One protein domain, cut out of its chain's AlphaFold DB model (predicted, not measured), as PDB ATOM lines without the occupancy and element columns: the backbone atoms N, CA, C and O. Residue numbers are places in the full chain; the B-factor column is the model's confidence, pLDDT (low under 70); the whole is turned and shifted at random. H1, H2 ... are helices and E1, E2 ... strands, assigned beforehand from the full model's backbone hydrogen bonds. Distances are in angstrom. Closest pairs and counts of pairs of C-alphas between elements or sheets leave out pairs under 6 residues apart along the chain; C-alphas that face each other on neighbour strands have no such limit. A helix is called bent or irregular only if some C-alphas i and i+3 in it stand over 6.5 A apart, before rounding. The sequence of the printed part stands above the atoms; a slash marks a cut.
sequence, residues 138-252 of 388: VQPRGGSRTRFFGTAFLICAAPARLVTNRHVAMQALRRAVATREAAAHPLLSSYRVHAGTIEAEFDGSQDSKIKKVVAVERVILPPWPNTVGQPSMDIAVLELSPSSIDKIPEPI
ATOM      1  N   VAL A 138      43.254  14.420 -30.514       96.19
ATOM      2  CA  VAL A 138      44.517  13.770 -30.887       96.19
ATOM      3  C   VAL A 138      45.612  14.822 -30.875       96.19
ATOM      4  O   VAL A 138      45.549  15.803 -31.618       96.19
ATOM      5  N   GLN A 139      46.622  14.644 -30.032       94.69
ATOM      6  CA  GLN A 139      47.625  15.672 -29.766       94.69
ATOM      7  C   GLN A 139      49.019  15.069 -29.530       94.69
ATOM      8  O   GLN A 139      49.138  13.882 -29.229       94.69
ATOM      9  N   PRO A 140      50.104  15.849 -29.676       92.62
ATOM     10  CA  PRO A 140      51.421  15.415 -29.218       92.62
ATOM     11  C   PRO A 140      51.470  15.364 -27.687       92.62
ATOM     12  O   PRO A 140      50.644  15.995 -27.024       92.62
ATOM     13  N   ARG A 141      52.498  14.710 -27.130       89.19
ATOM     14  CA  ARG A 141      52.750  14.695 -25.678       89.19
ATOM     15  C   ARG A 141      52.640  16.084 -25.048       89.19
ATOM     16  O   ARG A 141      53.291  17.036 -25.509       89.19
ATOM     17  N   GLY A 142      51.837  16.201 -23.991       87.06
ATOM     18  CA  GLY A 142      51.609  17.465 -23.283       87.06
ATOM     19  C   GLY A 142      50.878  18.510 -24.132       87.06
ATOM     20  O   GLY A 142      51.094  19.714 -23.959       87.06
ATOM     21  N   GLY A 143      50.104  18.067 -25.125       88.75
ATOM     22  CA  GLY A 143      49.353  18.914 -26.043       88.75
ATOM     23  C   GLY A 143      48.394  19.881 -25.344       88.75
ATOM     24  O   GLY A 143      48.118  19.804 -24.138       88.75
ATOM     25  N   SER A 144      47.899  20.841 -26.118       88.44
ATOM     26  CA  SER A 144      47.040  21.915 -25.620       88.44
ATOM     27  C   SER A 144      45.963  22.278 -26.637       88.44
ATOM     28  O   SER A 144      45.985  21.830 -27.783       88.44
ATOM     29  N   ARG A 145      45.063  23.178 -26.230       87.44
ATOM     30  CA  ARG A 145      44.026  23.791 -27.074       87.44
ATOM     31  C   ARG A 145      44.570  24.447 -28.351       87.44
ATOM     32  O   ARG A 145      43.832  24.625 -29.308       87.44
ATOM     33  N   THR A 146      45.852  24.801 -28.393       86.25
ATOM     34  CA  THR A 146      46.508  25.402 -29.568       86.25
ATOM     35  C   THR A 146      47.468  24.446 -30.273       86.25
ATOM     36  O   THR A 146      48.022  24.787 -31.315       86.25
ATOM     37  N   ARG A 147      47.685  23.246 -29.719       90.12
ATOM     38  CA  ARG A 147      48.677  22.281 -30.195       90.12
ATOM     39  C   ARG A 147      48.093  20.874 -30.198       90.12
ATOM     40  O   ARG A 147      48.303  20.101 -29.262       90.12
ATOM     41  N   PHE A 148      47.392  20.558 -31.280       93.25
ATOM     42  CA  PHE A 148      46.776  19.262 -31.539       93.25
ATOM     43  C   PHE A 148      46.666  19.009 -33.053       93.25
ATOM     44  O   PHE A 148      46.927  19.909 -33.850       93.25
ATOM     45  N   PHE A 149      46.339  17.777 -33.437       93.12
ATOM     46  CA  PHE A 149      46.278  17.321 -34.832       93.12
ATOM     47  C   PHE A 149      44.842  17.219 -35.356       93.12
ATOM     48  O   PHE A 149      44.580  17.524 -36.514       93.12
ATOM     49  N   GLY A 150      43.907  16.796 -34.506       94.25
ATOM     50  CA  GLY A 150      42.510  16.617 -34.885       94.25
ATOM     51  C   GLY A 150      41.682  15.979 -33.778       94.25
ATOM     52  O   GLY A 150      42.060  16.010 -32.602       94.25
ATOM     53  N   THR A 151      40.564  15.387 -34.175       97.44
ATOM     54  CA  THR A 151      39.600  14.711 -33.307       97.44
ATOM     55  C   THR A 151      39.610  13.207 -33.589       97.44
ATOM     56  O   THR A 151      39.883  12.782 -34.705       97.44
ATOM     57  N   ALA A 152      39.322  12.398 -32.575       97.12
ATOM     58  CA  ALA A 152      39.075  10.967 -32.703       97.12
ATOM     59  C   ALA A 152      37.961  10.546 -31.738       97.12
ATOM     60  O   ALA A 152      37.659  11.274 -30.792       97.12
ATOM     61  N   PHE A 153      37.372   9.368 -31.924       95.56
ATOM     62  CA  PHE A 153      36.357   8.849 -31.002       95.56
ATOM     63  C   PHE A 153      36.534   7.358 -30.721       95.56
ATOM     64  O   PHE A 153      36.936   6.596 -31.597       95.56
ATOM     65  N   LEU A 154      36.249   6.959 -29.483       93.81
ATOM     66  CA  LEU A 154      36.427   5.601 -28.975       93.81
ATOM     67  C   LEU A 154      35.292   4.674 -29.430       93.81
ATOM     68  O   LEU A 154      34.118   4.963 -29.200       93.81
ATOM     69  N   ILE A 155      35.664   3.537 -30.015       89.75
ATOM     70  CA  ILE A 155      34.739   2.530 -30.572       89.75
ATOM     71  C   ILE A 155      34.806   1.176 -29.853       89.75
ATOM     72  O   ILE A 155      33.891   0.366 -29.944       89.75
ATOM     73  N   CYS A 156      35.901   0.915 -29.139       87.38
ATOM     74  CA  CYS A 156      36.146  -0.329 -28.422       87.38
ATOM     75  C   CYS A 156      37.006  -0.023 -27.196       87.38
ATOM     76  O   CYS A 156      37.857   0.862 -27.267       87.38
ATOM     77  N   ALA A 157      36.791  -0.747 -26.095       82.19
ATOM     78  CA  ALA A 157      37.563  -0.615 -24.856       82.19
ATOM     79  C   ALA A 157      38.653  -1.694 -24.697       82.19
ATOM     80  O   ALA A 157      39.600  -1.489 -23.943       82.19
ATOM     81  N   ALA A 158      38.549  -2.827 -25.406       81.69
ATOM     82  CA  ALA A 158      39.451  -3.968 -25.246       81.69
ATOM     83  C   ALA A 158      39.729  -4.689 -26.591       81.69
ATOM     84  O   ALA A 158      38.914  -5.500 -27.027       81.69
ATOM     85  N   PRO A 159      40.876  -4.424 -27.250       85.25
ATOM     86  CA  PRO A 159      41.799  -3.334 -26.943       85.25
ATOM     87  C   PRO A 159      41.148  -1.979 -27.233       85.25
ATOM     88  O   PRO A 159      40.284  -1.854 -28.103       85.25
ATOM     89  N   ALA A 160      41.564  -0.956 -26.491       90.81
ATOM     90  CA  ALA A 160      40.982   0.364 -26.631       90.81
ATOM     91  C   ALA A 160      41.373   1.005 -27.968       90.81
ATOM     92  O   ALA A 160      42.555   1.221 -28.243       90.81
ATOM     93  N   ARG A 161      40.374   1.303 -28.802       92.50
ATOM     94  CA  ARG A 161      40.573   1.786 -30.175       92.50
ATOM     95  C   ARG A 161      39.745   3.021 -30.460       92.50
ATOM     96  O   ARG A 161      38.551   3.051 -30.162       92.50
ATOM     97  N   LEU A 162      40.379   4.005 -31.090       95.06
ATOM     98  CA  LEU A 162      39.711   5.181 -31.625       95.06
ATOM     99  C   LEU A 162      39.729   5.178 -33.145       95.06
ATOM    100  O   LEU A 162      40.706   4.749 -33.755       95.06
ATOM    101  N   VAL A 163      38.688   5.754 -33.733       94.94
ATOM    102  CA  VAL A 163      38.631   6.102 -35.153       94.94
ATOM    103  C   VAL A 163      38.959   7.583 -35.324       94.94
ATOM    104  O   VAL A 163      38.526   8.421 -34.533       94.94
ATOM    105  N   THR A 164      39.739   7.898 -36.354       95.81
ATOM    106  CA  THR A 164      40.108   9.259 -36.776       95.81
ATOM    107  C   THR A 164      40.284   9.293 -38.296       95.81
ATOM    108  O   THR A 164      40.222   8.256 -38.956       95.81
ATOM    109  N   ASN A 165      40.568  10.460 -38.874       92.56
ATOM    110  CA  ASN A 165      41.013  10.523 -40.264       92.56
ATOM    111  C   ASN A 165      42.451  10.029 -40.468       92.56
ATOM    112  O   ASN A 165      43.323  10.232 -39.610       92.56
ATOM    113  N   ARG A 166      42.726   9.483 -41.660       90.69
ATOM    114  CA  ARG A 166      44.077   9.108 -42.106       90.69
ATOM    115  C   ARG A 166      45.001  10.317 -42.076       90.69
ATOM    116  O   ARG A 166      46.117  10.203 -41.575       90.69
ATOM    117  N   HIS A 167      44.562  11.479 -42.562       88.06
ATOM    118  CA  HIS A 167      45.418  12.670 -42.579       88.06
ATOM    119  C   HIS A 167      45.777  13.166 -41.168       88.06
ATOM    120  O   HIS A 167      46.916  13.585 -40.958       88.06
ATOM    121  N   VAL A 168      44.861  13.063 -40.195       92.62
ATOM    122  CA  VAL A 168      45.128  13.394 -38.782       92.62
ATOM    123  C   VAL A 168      46.185  12.446 -38.216       92.62
ATOM    124  O   VAL A 168      47.187  12.893 -37.656       92.62
ATOM    125  N   ALA A 169      46.009  11.137 -38.423       91.81
ATOM    126  CA  ALA A 169      46.962  10.125 -37.976       91.81
ATOM    127  C   ALA A 169      48.343  10.303 -38.630       91.81
ATOM    128  O   ALA A 169      49.369  10.249 -37.953       91.81
ATOM    129  N   MET A 170      48.383  10.599 -39.930       87.25
ATOM    130  CA  MET A 170      49.621  10.879 -40.662       87.25
ATOM    131  C   MET A 170      50.307  12.158 -40.181       87.25
ATOM    132  O   MET A 170      51.535  12.193 -40.091       87.25
ATOM    133  N   GLN A 171      49.551  13.211 -39.858       87.31
ATOM    134  CA  GLN A 171      50.109  14.429 -39.271       87.31
ATOM    135  C   GLN A 171      50.716  14.141 -37.893       87.31
ATOM    136  O   GLN A 171      51.830  14.594 -37.615       87.31
ATOM    137  N   ALA A 172      50.025  13.346 -37.071       89.75
ATOM    138  CA  ALA A 172      50.513  12.921 -35.767       89.75
ATOM    139  C   ALA A 172      51.797  12.087 -35.894       89.75
ATOM    140  O   ALA A 172      52.792  12.408 -35.247       89.75
ATOM    141  N   LEU A 173      51.824  11.097 -36.794       86.12
ATOM    142  CA  LEU A 173      53.006  10.278 -37.078       86.12
ATOM    143  C   LEU A 173      54.187  11.124 -37.555       86.12
ATOM    144  O   LEU A 173      55.266  11.014 -36.990       86.12
ATOM    145  N   ARG A 174      53.997  12.023 -38.527       81.75
ATOM    146  CA  ARG A 174      55.077  12.900 -39.030       81.75
ATOM    147  C   ARG A 174      55.680  13.796 -37.946       81.75
ATOM    148  O   ARG A 174      56.834  14.194 -38.058       81.75
ATOM    149  N   ARG A 175      54.891  14.163 -36.933       75.62
ATOM    150  CA  ARG A 175      55.317  15.040 -35.832       75.62
ATOM    151  C   ARG A 175      55.909  14.260 -34.652       75.62
ATOM    152  O   ARG A 175      56.772  14.793 -33.964       75.62
ATOM    153  N   ALA A 176      55.421  13.044 -34.403       67.81
ATOM    154  CA  ALA A 176      55.843  12.169 -33.308       67.81
ATOM    155  C   ALA A 176      57.063  11.312 -33.671       67.81
ATOM    156  O   ALA A 176      57.942  11.086 -32.845       67.81
ATOM    157  N   VAL A 177      57.120  10.859 -34.921       61.88
ATOM    158  CA  VAL A 177      58.190  10.045 -35.484       61.88
ATOM    159  C   VAL A 177      59.143  11.000 -36.200       61.88
ATOM    160  O   VAL A 177      59.092  11.178 -37.411       61.88
ATOM    161  N   ALA A 178      60.031  11.643 -35.440       49.62
ATOM    162  CA  ALA A 178      61.170  12.377 -36.000       49.62
ATOM    163  C   ALA A 178      62.212  11.445 -36.669       49.62
ATOM    164  O   ALA A 178      63.309  11.881 -37.015       49.62
ATOM    165  N   THR A 179      61.905  10.156 -36.842       46.25
ATOM    166  CA  THR A 179      62.788   9.154 -37.435       46.25
ATOM    167  C   THR A 179      62.327   8.773 -38.841       46.25
ATOM    168  O   THR A 179      61.142   8.683 -39.156       46.25
ATOM    169  N   ARG A 180      63.308   8.542 -39.712       46.88
ATOM    170  CA  ARG A 180      63.185   8.208 -41.140       46.88
ATOM    171  C   ARG A 180      62.225   7.053 -41.480       46.88
ATOM    172  O   ARG A 180      61.929   6.889 -42.651       46.88
ATOM    173  N   GLU A 181      61.715   6.279 -40.525       50.34
ATOM    174  CA  GLU A 181      60.960   5.035 -40.754       50.34
ATOM    175  C   GLU A 181      59.549   5.246 -41.328       50.34
ATOM    176  O   GLU A 181      59.173   4.557 -42.275       50.34
ATOM    177  N   ALA A 182      58.783   6.235 -40.844       49.56
ATOM    178  CA  ALA A 182      57.462   6.540 -41.414       49.56
ATOM    179  C   ALA A 182      57.562   7.145 -42.830       49.56
ATOM    180  O   ALA A 182      56.661   6.976 -43.648       49.56
ATOM    181  N   ALA A 183      58.675   7.828 -43.128       49.09
ATOM    182  CA  ALA A 183      58.991   8.323 -44.466       49.09
ATOM    183  C   ALA A 183      59.591   7.232 -45.379       49.09
ATOM    184  O   ALA A 183      59.408   7.296 -46.590       49.09
ATOM    185  N   ALA A 184      60.280   6.234 -44.810       49.94
ATOM    186  CA  ALA A 184      60.939   5.150 -45.540       49.94
ATOM    187  C   ALA A 184      59.997   3.994 -45.908       49.94
ATOM    188  O   ALA A 184      60.260   3.291 -46.881       49.94
ATOM    189  N   HIS A 185      58.892   3.805 -45.178       52.69
ATOM    190  CA  HIS A 185      57.955   2.704 -45.420       52.69
ATOM    191  C   HIS A 185      56.490   3.175 -45.511       52.69
ATOM    192  O   HIS A 185      55.682   2.878 -44.626       52.69
ATOM    193  N   PRO A 186      56.101   3.867 -46.602       53.06
ATOM    194  CA  PRO A 186      54.721   4.316 -46.836       53.06
ATOM    195  C   PRO A 186      53.721   3.171 -47.098       53.06
ATOM    196  O   PRO A 186      52.526   3.426 -47.221       53.06
ATOM    197  N   LEU A 187      54.204   1.925 -47.198       56.47
ATOM    198  CA  LEU A 187      53.409   0.724 -47.474       56.47
ATOM    199  C   LEU A 187      52.982  -0.042 -46.210       56.47
ATOM    200  O   LEU A 187      52.237  -1.014 -46.316       56.47
ATOM    201  N   LEU A 188      53.451   0.349 -45.020       62.00
ATOM    202  CA  LEU A 188      53.031  -0.312 -43.784       62.00
ATOM    203  C   LEU A 188      51.601   0.109 -43.418       62.00
ATOM    204  O   LEU A 188      51.264   1.289 -43.390       62.00
ATOM    205  N   SER A 189      50.763  -0.870 -43.087       74.44
ATOM    206  CA  SER A 189      49.404  -0.655 -42.574       74.44
ATOM    207  C   SER A 189      49.367  -0.467 -41.053       74.44
ATOM    208  O   SER A 189      48.323  -0.158 -40.487       74.44
ATOM    209  N   SER A 190      50.496  -0.642 -40.358       81.25
ATOM    210  CA  SER A 190      50.579  -0.535 -38.903       81.25
ATOM    211  C   SER A 190      51.918   0.038 -38.457       81.25
ATOM    212  O   SER A 190      52.977  -0.461 -38.834       81.25
ATOM    213  N   TYR A 191      51.860   1.059 -37.608       83.00
ATOM    214  CA  TYR A 191      53.014   1.746 -37.046       83.00
ATOM    215  C   TYR A 191      52.949   1.662 -35.527       83.00
ATOM    216  O   TYR A 191      51.988   2.135 -34.917       83.00
ATOM    217  N   ARG A 192      53.977   1.075 -34.903       84.75
ATOM    218  CA  ARG A 192      54.175   1.224 -33.459       84.75
ATOM    219  C   ARG A 192      54.701   2.620 -33.177       84.75
ATOM    220  O   ARG A 192      55.615   3.097 -33.844       84.75
ATOM    221  N   VAL A 193      54.116   3.252 -32.178       82.19
ATOM    222  CA  VAL A 193      54.452   4.604 -31.756       82.19
ATOM    223  C   VAL A 193      55.078   4.512 -30.375       82.19
ATOM    224  O   VAL A 193      54.574   3.800 -29.507       82.19
ATOM    225  N   HIS A 194      56.197   5.205 -30.160       78.88
ATOM    226  CA  HIS A 194      56.801   5.245 -28.834       78.88
ATOM    227  C   HIS A 194      55.799   5.834 -27.835       78.88
ATOM    228  O   HIS A 194      55.225   6.902 -28.084       78.88
ATOM    229  N   ALA A 195      55.586   5.124 -26.724       68.62
ATOM    230  CA  ALA A 195      54.569   5.465 -25.743       68.62
ATOM    231  C   ALA A 195      54.720   6.919 -25.273       68.62
ATOM    232  O   ALA A 195      55.793   7.367 -24.868       68.62
ATOM    233  N   GLY A 196      53.620   7.668 -25.341       70.81
ATOM    234  CA  GLY A 196      53.589   9.062 -24.916       70.81
ATOM    235  C   GLY A 196      54.287  10.025 -25.875       70.81
ATOM    236  O   GLY A 196      54.801  11.033 -25.410       70.81
ATOM    237  N   THR A 197      54.324   9.739 -27.179       86.31
ATOM    238  CA  THR A 197      54.611  10.745 -28.226       86.31
ATOM    239  C   THR A 197      53.325  11.318 -28.827       86.31
ATOM    240  O   THR A 197      53.237  12.526 -29.057       86.31
ATOM    241  N   ILE A 198      52.312  10.464 -29.005       92.62
ATOM    242  CA  ILE A 198      50.939  10.811 -29.383       92.62
ATOM    243  C   ILE A 198      50.015  10.486 -28.201       92.62
ATOM    244  O   ILE A 198      50.161   9.455 -27.540       92.62
ATOM    245  N   GLU A 199      49.064  11.376 -27.940       93.56
ATOM    246  CA  GLU A 199      48.102  11.320 -26.843       93.56
ATOM    247  C   GLU A 199      46.672  11.547 -27.357       93.56
ATOM    248  O   GLU A 199      46.448  12.330 -28.285       93.56
ATOM    249  N   ALA A 200      45.708  10.900 -26.704       94.69
ATOM    250  CA  ALA A 200      44.280  11.167 -26.809       94.69
ATOM    251  C   ALA A 200      43.796  11.830 -25.506       94.69
ATOM    252  O   ALA A 200      43.931  11.244 -24.430       94.69
ATOM    253  N   GLU A 201      43.259  13.051 -25.583       93.56
ATOM    254  CA  GLU A 201      42.671  13.768 -24.438       93.56
ATOM    255  C   GLU A 201      41.136  13.747 -24.508       93.56
ATOM    256  O   GLU A 201      40.555  14.352 -25.406       93.56
ATOM    257  N   PHE A 202      40.481  13.094 -23.545       92.69
ATOM    258  CA  PHE A 202      39.030  12.874 -23.528       92.69
ATOM    259  C   PHE A 202      38.215  13.929 -22.786       92.69
ATOM    260  O   PHE A 202      37.012  13.985 -22.999       92.69
ATOM    261  N   ASP A 203      38.794  14.741 -21.901       86.44
ATOM    262  CA  ASP A 203      37.988  15.713 -21.146       86.44
ATOM    263  C   ASP A 203      37.680  16.928 -22.028       86.44
ATOM    264  O   ASP A 203      36.559  17.067 -22.515       86.44
ATOM    265  N   GLY A 204      38.706  17.712 -22.380       77.31
ATOM    266  CA  GLY A 204      38.669  18.681 -23.480       77.31
ATOM    267  C   GLY A 204      37.616  19.799 -23.380       77.31
ATOM    268  O   GLY A 204      37.547  20.643 -24.276       77.31
ATOM    269  N   SER A 205      36.798  19.788 -22.329       76.81
ATOM    270  CA  SER A 205      35.754  20.754 -22.000       76.81
ATOM    271  C   SER A 205      36.374  22.093 -21.597       76.81
ATOM    272  O   SER A 205      37.545  22.167 -21.209       76.81
ATOM    273  N   GLN A 206      35.619  23.185 -21.747       72.31
ATOM    274  CA  GLN A 206      36.138  24.532 -21.467       72.31
ATOM    275  C   GLN A 206      36.480  24.732 -19.981       72.31
ATOM    276  O   GLN A 206      37.400  25.488 -19.663       72.31
ATOM    277  N   ASP A 207      35.749  24.064 -19.094       75.50
ATOM    278  CA  ASP A 207      35.767  24.237 -17.644       75.50
ATOM    279  C   ASP A 207      36.571  23.165 -16.891       75.50
ATOM    280  O   ASP A 207      36.839  23.328 -15.695       75.50
ATOM    281  N   SER A 208      37.008  22.091 -17.559       75.56
ATOM    282  CA  SER A 208      37.740  21.037 -16.861       75.56
ATOM    283  C   SER A 208      39.157  21.441 -16.453       75.56
ATOM    284  O   SER A 208      39.975  21.933 -17.234       75.56
ATOM    285  N   LYS A 209      39.469  21.128 -15.192       72.38
ATOM    286  CA  LYS A 209      40.808  21.221 -14.597       72.38
ATOM    287  C   LYS A 209      41.577  19.897 -14.661       72.38
ATOM    288  O   LYS A 209      42.769  19.876 -14.358       72.38
ATOM    289  N   ILE A 210      40.917  18.797 -15.027       75.00
ATOM    290  CA  ILE A 210      41.484  17.446 -14.995       75.00
ATOM    291  C   ILE A 210      41.635  16.937 -16.423       75.00
ATOM    292  O   ILE A 210      40.672  16.714 -17.143       75.00
ATOM    293  N   LYS A 211      42.872  16.683 -16.842       80.75
ATOM    294  CA  LYS A 211      43.123  16.101 -18.160       80.75
ATOM    295  C   LYS A 211      43.011  14.578 -18.112       80.75
ATOM    296  O   LYS A 211      43.854  13.906 -17.519       80.75
ATOM    297  N   LYS A 212      42.012  14.020 -18.799       89.38
ATOM    298  CA  LYS A 212      41.930  12.579 -19.095       89.38
ATOM    299  C   LYS A 212      42.743  12.264 -20.345       89.38
ATOM    300  O   LYS A 212      42.224  12.336 -21.452       89.38
ATOM    301  N   VAL A 213      44.031  11.989 -20.160       91.00
ATOM    302  CA  VAL A 213      44.983  11.742 -21.255       91.00
ATOM    303  C   VAL A 213      45.425  10.287 -21.263       91.00
ATOM    304  O   VAL A 213      45.819   9.751 -20.223       91.00
ATOM    305  N   VAL A 214      45.394   9.682 -22.450       92.81
ATOM    306  CA  VAL A 214      45.839   8.310 -22.705       92.81
ATOM    307  C   VAL A 214      46.841   8.295 -23.858       92.81
ATOM    308  O   VAL A 214      46.650   8.979 -24.863       92.81
ATOM    309  N   ALA A 215      47.927   7.536 -23.719       92.62
ATOM    310  CA  ALA A 215      48.930   7.398 -24.771       92.62
ATOM    311  C   ALA A 215      48.414   6.527 -25.925       92.62
ATOM    312  O   ALA A 215      47.773   5.504 -25.693       92.62
ATOM    313  N   VAL A 216      48.755   6.900 -27.158       92.25
ATOM    314  CA  VAL A 216      48.588   6.050 -28.345       92.25
ATOM    315  C   VAL A 216      49.852   5.212 -28.518       92.25
ATOM    316  O   VAL A 216      50.959   5.757 -28.522       92.25
ATOM    317  N   GLU A 217      49.700   3.897 -28.668       90.56
ATOM    318  CA  GLU A 217      50.824   2.965 -28.865       90.56
ATOM    319  C   GLU A 217      50.925   2.431 -30.296       90.56
ATOM    320  O   GLU A 217      51.987   1.972 -30.728       90.56
ATOM    321  N   ARG A 218      49.831   2.519 -31.060       90.56
ATOM    322  CA  ARG A 218      49.791   2.061 -32.446       90.56
ATOM    323  C   ARG A 218      48.890   2.936 -33.296       90.56
ATOM    324  O   ARG A 218      47.801   3.320 -32.878       90.56
ATOM    325  N   VAL A 219      49.333   3.185 -34.521       90.88
ATOM    326  CA  VAL A 219      48.525   3.775 -35.588       90.88
ATOM    327  C   VAL A 219      48.335   2.720 -36.667       90.88
ATOM    328  O   VAL A 219      49.309   2.171 -37.178       90.88
ATOM    329  N   ILE A 220      47.086   2.426 -37.000       89.06
ATOM    330  CA  ILE A 220      46.700   1.473 -38.038       89.06
ATOM    331  C   ILE A 220      46.090   2.277 -39.185       89.06
ATOM    332  O   ILE A 220      45.145   3.045 -38.991       89.06
ATOM    333  N   LEU A 221      46.661   2.125 -40.373       84.81
ATOM    334  CA  LEU A 221      46.216   2.783 -41.592       84.81
ATOM    335  C   LEU A 221      45.618   1.744 -42.543       84.81
ATOM    336  O   LEU A 221      46.117   0.617 -42.601       84.81
ATOM    337  N   PRO A 222      44.607   2.117 -43.343       76.56
ATOM    338  CA  PRO A 222      44.136   1.248 -44.403       76.56
ATOM    339  C   PRO A 222      45.263   1.019 -45.426       76.56
ATOM    340  O   PRO A 222      46.101   1.919 -45.626       76.56
ATOM    341  N   PRO A 223      45.319  -0.177 -46.039       66.81
ATOM    342  CA  PRO A 223      46.332  -0.515 -47.033       66.81
ATOM    343  C   PRO A 223      46.346   0.503 -48.183       66.81
ATOM    344  O   PRO A 223      45.312   1.048 -48.557       66.81
ATOM    345  N   TRP A 224      47.536   0.794 -48.719       59.47
ATOM    346  CA  TRP A 224      47.718   1.720 -49.841       59.47
ATOM    347  C   TRP A 224      48.578   1.092 -50.956       59.47
ATOM    348  O   TRP A 224      49.609   0.501 -50.629       59.47
ATOM    349  N   PRO A 225      48.241   1.280 -52.250       55.69
ATOM    350  CA  PRO A 225      46.992   1.867 -52.743       55.69
ATOM    351  C   PRO A 225      45.806   0.991 -52.332       55.69
ATOM    352  O   PRO A 225      45.983  -0.207 -52.110       55.69
ATOM    353  N   ASN A 226      44.609   1.573 -52.211       55.22
ATOM    354  CA  ASN A 226      43.419   0.738 -52.065       55.22
ATOM    355  C   ASN A 226      43.428  -0.234 -53.244       55.22
ATOM    356  O   ASN A 226      43.669   0.179 -54.385       55.22
ATOM    357  N   THR A 227      43.268  -1.525 -52.966       51.94
ATOM    358  CA  THR A 227      43.174  -2.516 -54.040       51.94
ATOM    359  C   THR A 227      42.048  -2.085 -54.981       51.94
ATOM    360  O   THR A 227      41.093  -1.449 -54.535       51.94
ATOM    361  N   VAL A 228      42.163  -2.356 -56.284       50.50
ATOM    362  CA  VAL A 228      41.108  -2.014 -57.253       50.50
ATOM    363  C   VAL A 228      39.762  -2.520 -56.715       50.50
ATOM    364  O   VAL A 228      39.617  -3.716 -56.480       50.50
ATOM    365  N   GLY A 229      38.823  -1.601 -56.464       51.44
ATOM    366  CA  GLY A 229      37.517  -1.894 -55.859       51.44
ATOM    367  C   GLY A 229      37.362  -1.562 -54.366       51.44
ATOM    368  O   GLY A 229      36.255  -1.676 -53.865       51.44
ATOM    369  N   GLN A 230      38.405  -1.126 -53.648       54.34
ATOM    370  CA  GLN A 230      38.295  -0.678 -52.248       54.34
ATOM    371  C   GLN A 230      38.162   0.853 -52.123       54.34
ATOM    372  O   GLN A 230      38.811   1.592 -52.874       54.34
ATOM    373  N   PRO A 231      37.381   1.360 -51.149       58.47
ATOM    374  CA  PRO A 231      37.082   2.780 -51.040       58.47
ATOM    375  C   PRO A 231      38.289   3.555 -50.496       58.47
ATOM    376  O   PRO A 231      38.916   3.160 -49.511       58.47
ATOM    377  N   SER A 232      38.606   4.704 -51.105       69.88
ATOM    378  CA  SER A 232      39.653   5.624 -50.634       69.88
ATOM    379  C   SER A 232      39.204   6.483 -49.465       69.88
ATOM    380  O   SER A 232      39.163   7.709 -49.544       69.88
ATOM    381  N   MET A 233      38.879   5.824 -48.357       79.88
ATOM    382  CA  MET A 233      38.446   6.508 -47.148       79.88
ATOM    383  C   MET A 233      39.622   7.133 -46.405       79.88
ATOM    384  O   MET A 233      40.639   6.494 -46.118       79.88
ATOM    385  N   ASP A 234      39.446   8.389 -46.020       85.38
ATOM    386  CA  ASP A 234      40.341   9.110 -45.134       85.38
ATOM    387  C   ASP A 234      40.078   8.685 -43.686       85.38
ATOM    388  O   ASP A 234      39.517   9.427 -42.884       85.38
ATOM    389  N   ILE A 235      40.463   7.454 -43.358       88.12
ATOM    390  CA  ILE A 235      40.256   6.830 -42.052       88.12
ATOM    391  C   ILE A 235      41.541   6.192 -41.522       88.12
ATOM    392  O   ILE A 235      42.378   5.709 -42.282       88.12
ATOM    393  N   ALA A 236      41.702   6.196 -40.205       91.44
ATOM    394  CA  ALA A 236      42.735   5.475 -39.479       91.44
ATOM    395  C   ALA A 236      42.219   5.054 -38.098       91.44
ATOM    396  O   ALA A 236      41.283   5.653 -37.561       91.44
ATOM    397  N   VAL A 237      42.872   4.051 -37.514       93.88
ATOM    398  CA  VAL A 237      42.604   3.582 -36.153       93.88
ATOM    399  C   VAL A 237      43.803   3.871 -35.260       93.88
ATOM    400  O   VAL A 237      44.952   3.636 -35.637       93.88
ATOM    401  N   LEU A 238      43.532   4.383 -34.065       94.12
ATOM    402  CA  LEU A 238      44.519   4.590 -33.008       94.12
ATOM    403  C   LEU A 238      44.274   3.550 -31.915       94.12
ATOM    404  O   LEU A 238      43.183   3.504 -31.353       94.12
ATOM    405  N   GLU A 239      45.275   2.734 -31.603       92.94
ATOM    406  CA  GLU A 239      45.236   1.816 -30.459       92.94
ATOM    407  C   GLU A 239      45.853   2.517 -29.246       92.94
ATOM    408  O   GLU A 239      46.976   3.039 -29.313       92.94
ATOM    409  N   LEU A 240      45.095   2.574 -28.153       92.44
ATOM    410  CA  LEU A 240      45.528   3.180 -26.899       92.44
ATOM    411  C   LEU A 240      46.327   2.200 -26.052       92.44
ATOM    412  O   LEU A 240      46.077   0.997 -26.059       92.44
ATOM    413  N   SER A 241      47.240   2.745 -25.252       88.81
ATOM    414  CA  SER A 241      48.003   1.947 -24.307       88.81
ATOM    415  C   SER A 241      47.100   1.368 -23.207       88.81
ATOM    416  O   SER A 241      46.384   2.130 -22.544       88.81
ATOM    417  N   PRO A 242      47.189   0.055 -22.918       81.19
ATOM    418  CA  PRO A 242      46.413  -0.587 -21.855       81.19
ATOM    419  C   PRO A 242      46.826  -0.110 -20.455       81.19
ATOM    420  O   PRO A 242      46.057  -0.224 -19.507       81.19
ATOM    421  N   SER A 243      48.013   0.496 -20.324       77.94
ATOM    422  CA  SER A 243      48.545   1.050 -19.068       77.94
ATOM    423  C   SER A 243      47.714   2.192 -18.467       77.94
ATOM    424  O   SER A 243      48.008   2.665 -17.374       77.94
ATOM    425  N   SER A 244      46.700   2.678 -19.183       72.50
ATOM    426  CA  SER A 244      45.802   3.749 -18.744       72.50
ATOM    427  C   SER A 244      44.328   3.366 -18.899       72.50
ATOM    428  O   SER A 244      43.504   4.254 -19.104       72.50
ATOM    429  N   ILE A 245      44.000   2.068 -18.809       72.31
ATOM    430  CA  ILE A 245      42.631   1.547 -18.978       72.31
ATOM    431  C   ILE A 245      41.610   2.267 -18.080       72.31
ATOM    432  O   ILE A 245      40.534   2.616 -18.551       72.31
ATOM    433  N   ASP A 246      41.986   2.622 -16.847       79.38
ATOM    434  CA  ASP A 246      41.112   3.324 -15.888       79.38
ATOM    435  C   ASP A 246      40.711   4.740 -16.341       79.38
ATOM    436  O   ASP A 246      39.792   5.351 -15.796       79.38
ATOM    437  N   LYS A 247      41.417   5.297 -17.332       79.31
ATOM    438  CA  LYS A 247      41.141   6.619 -17.913       79.31
ATOM    439  C   LYS A 247      40.315   6.534 -19.196       79.31
ATOM    440  O   LYS A 247      40.005   7.580 -19.769       79.31
ATOM    441  N   ILE A 248      40.004   5.327 -19.664       83.50
ATOM    442  CA  ILE A 248      39.297   5.098 -20.921       83.50
ATOM    443  C   ILE A 248      37.788   5.177 -20.652       83.50
ATOM    444  O   ILE A 248      37.282   4.463 -19.788       83.50
ATOM    445  N   PRO A 249      37.064   6.072 -21.342       86.38
ATOM    446  CA  PRO A 249      35.619   6.205 -21.192       86.38
ATOM    447  C   PRO A 249      34.877   5.007 -21.802       86.38
ATOM    448  O   PRO A 249      35.463   4.155 -22.467       86.38
ATOM    449  N   GLU A 250      33.559   4.965 -21.612       87.75
ATOM    450  CA  GLU A 250      32.708   3.998 -22.307       87.75
ATOM    451  C   GLU A 250      32.774   4.227 -23.833       87.75
ATOM    452  O   GLU A 250      32.646   5.374 -24.276       87.75
ATOM    453  N   PRO A 251      32.999   3.182 -24.650       87.75
ATOM    454  CA  PRO A 251      33.040   3.311 -26.101       87.75
ATOM    455  C   PRO A 251      31.650   3.576 -26.682       87.75
ATOM    456  O   PRO A 251      30.636   3.096 -26.171       87.75
ATOM    457  N   ILE A 252      31.602   4.279 -27.812       85.38
ATOM    458  CA  ILE A 252      30.363   4.427 -28.576       85.38
ATOM    459  C   ILE A 252      30.234   3.241 -29.524       85.38
ATOM    460  O   ILE A 252      31.186   2.859 -30.206       85.38
TER     461      ILE A 252
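This is residues 138 to 252 of the 388 residues of the protein "Trypsin-like peptidase domain-containing protein" of Janthinobacterium psychrotolerans (UniProt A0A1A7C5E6). A strongly twisted sheet rolls up into a small, loosely closed barrel, ringed by E1, E5, E6, E7, E3 and E2, with E4 added beside the end of E6; E2 comes near E1 where the ring closes. H1 covers one mouth of the barrel, H3 lies on the outside, and the links 202 to 212 and 221 to 235 reach to opposite ends of the long axis. The 115 printed residues run E1 E2 E3 H1 H2 E4 E5 E6 E7 H3; the branched sheet's neighbour pairs are antiparallel. The class is mixed, with 57 residues, under half, in named elements; the whole is compact, with a radius of gyration of the C-alphas of 14.2 A, and spans 47 by 30 by 25 A.

Find C-alpha 138 at (44.517, 13.770, -30.887), where E1, residues 138 to 140, begins. E2, residues 150 to 157, runs 20.5 A, and E3, residues 160 to 164, runs 13.5 A. H1, residues 166 to 176, begins at C-alpha 166 (44.077, 9.108, -42.106) and is 15.0 A long; H2, residues 181 to 184, and E4, residues 190 to 192, follow. E5 is residues 198 to 201, E6 residues 213 to 220 over 19.8 A, and E7 residues 236 to 240 over 13.1 A. H3, residues 242 to 247, ends at C-alpha 247 (41.141, 6.619, -17.913); it is irregular, with C-alphas 243 and 246 8.4 A apart.

Start at E6, which bends by 63 degrees at residue 217. On one side of it lie E5, with N 200 and O 214 at 2.8 A, and E4, with N 191 and O 219 at 2.8 A; on the other side lies E7, with N 220 and O 237 at 2.8 A. E5, E6 and E7 form a meander, each strand the antiparallel neighbour of the one before. E3 lies on one side of E7 and E6 on the other side, with N 162 of E3 and O 238 of E7 at 2.9 A; E2 and E3 are antiparallel neighbours and form a hairpin, with N 155 and O 161 at 2.9 A. E1 lies on one side of E5 and E6 on the other side, with N 199 of E5 and O 139 of E1 at 2.8 A. The closest C-alphas of E1 and E2, of Val 138 and Gly 150, are 5.3 A apart. H1 is on the sheet at a height of 7.3 A, slantwise to the strands, at 53 degrees to E5 on the local plane; H3 is on the opposite face at 6.7 A, its closest C-alphas to E6 being Ser 244 and Val 214, 6.0 A apart. H2 is not on the sheet; it is close to but not clearly touching H1, with C-alphas 182 and 174 7.2 A apart. In H1 every O i to N i+4 pair is within hydrogen-bond range; in H3 0 of 2 are, beside 2 of 3 O i to N i+3 pairs, and H2 is too short for an O i to N i+4 pair.

The C-alphas of Lys 209 and Val 228, the two farthest apart, are 48.6 A apart. The printed part has no cut. The links E5 to E6 and E6 to E7 are long. The model's pLDDT is under 70 at residues 176 to 188, 195 and 223 to 232.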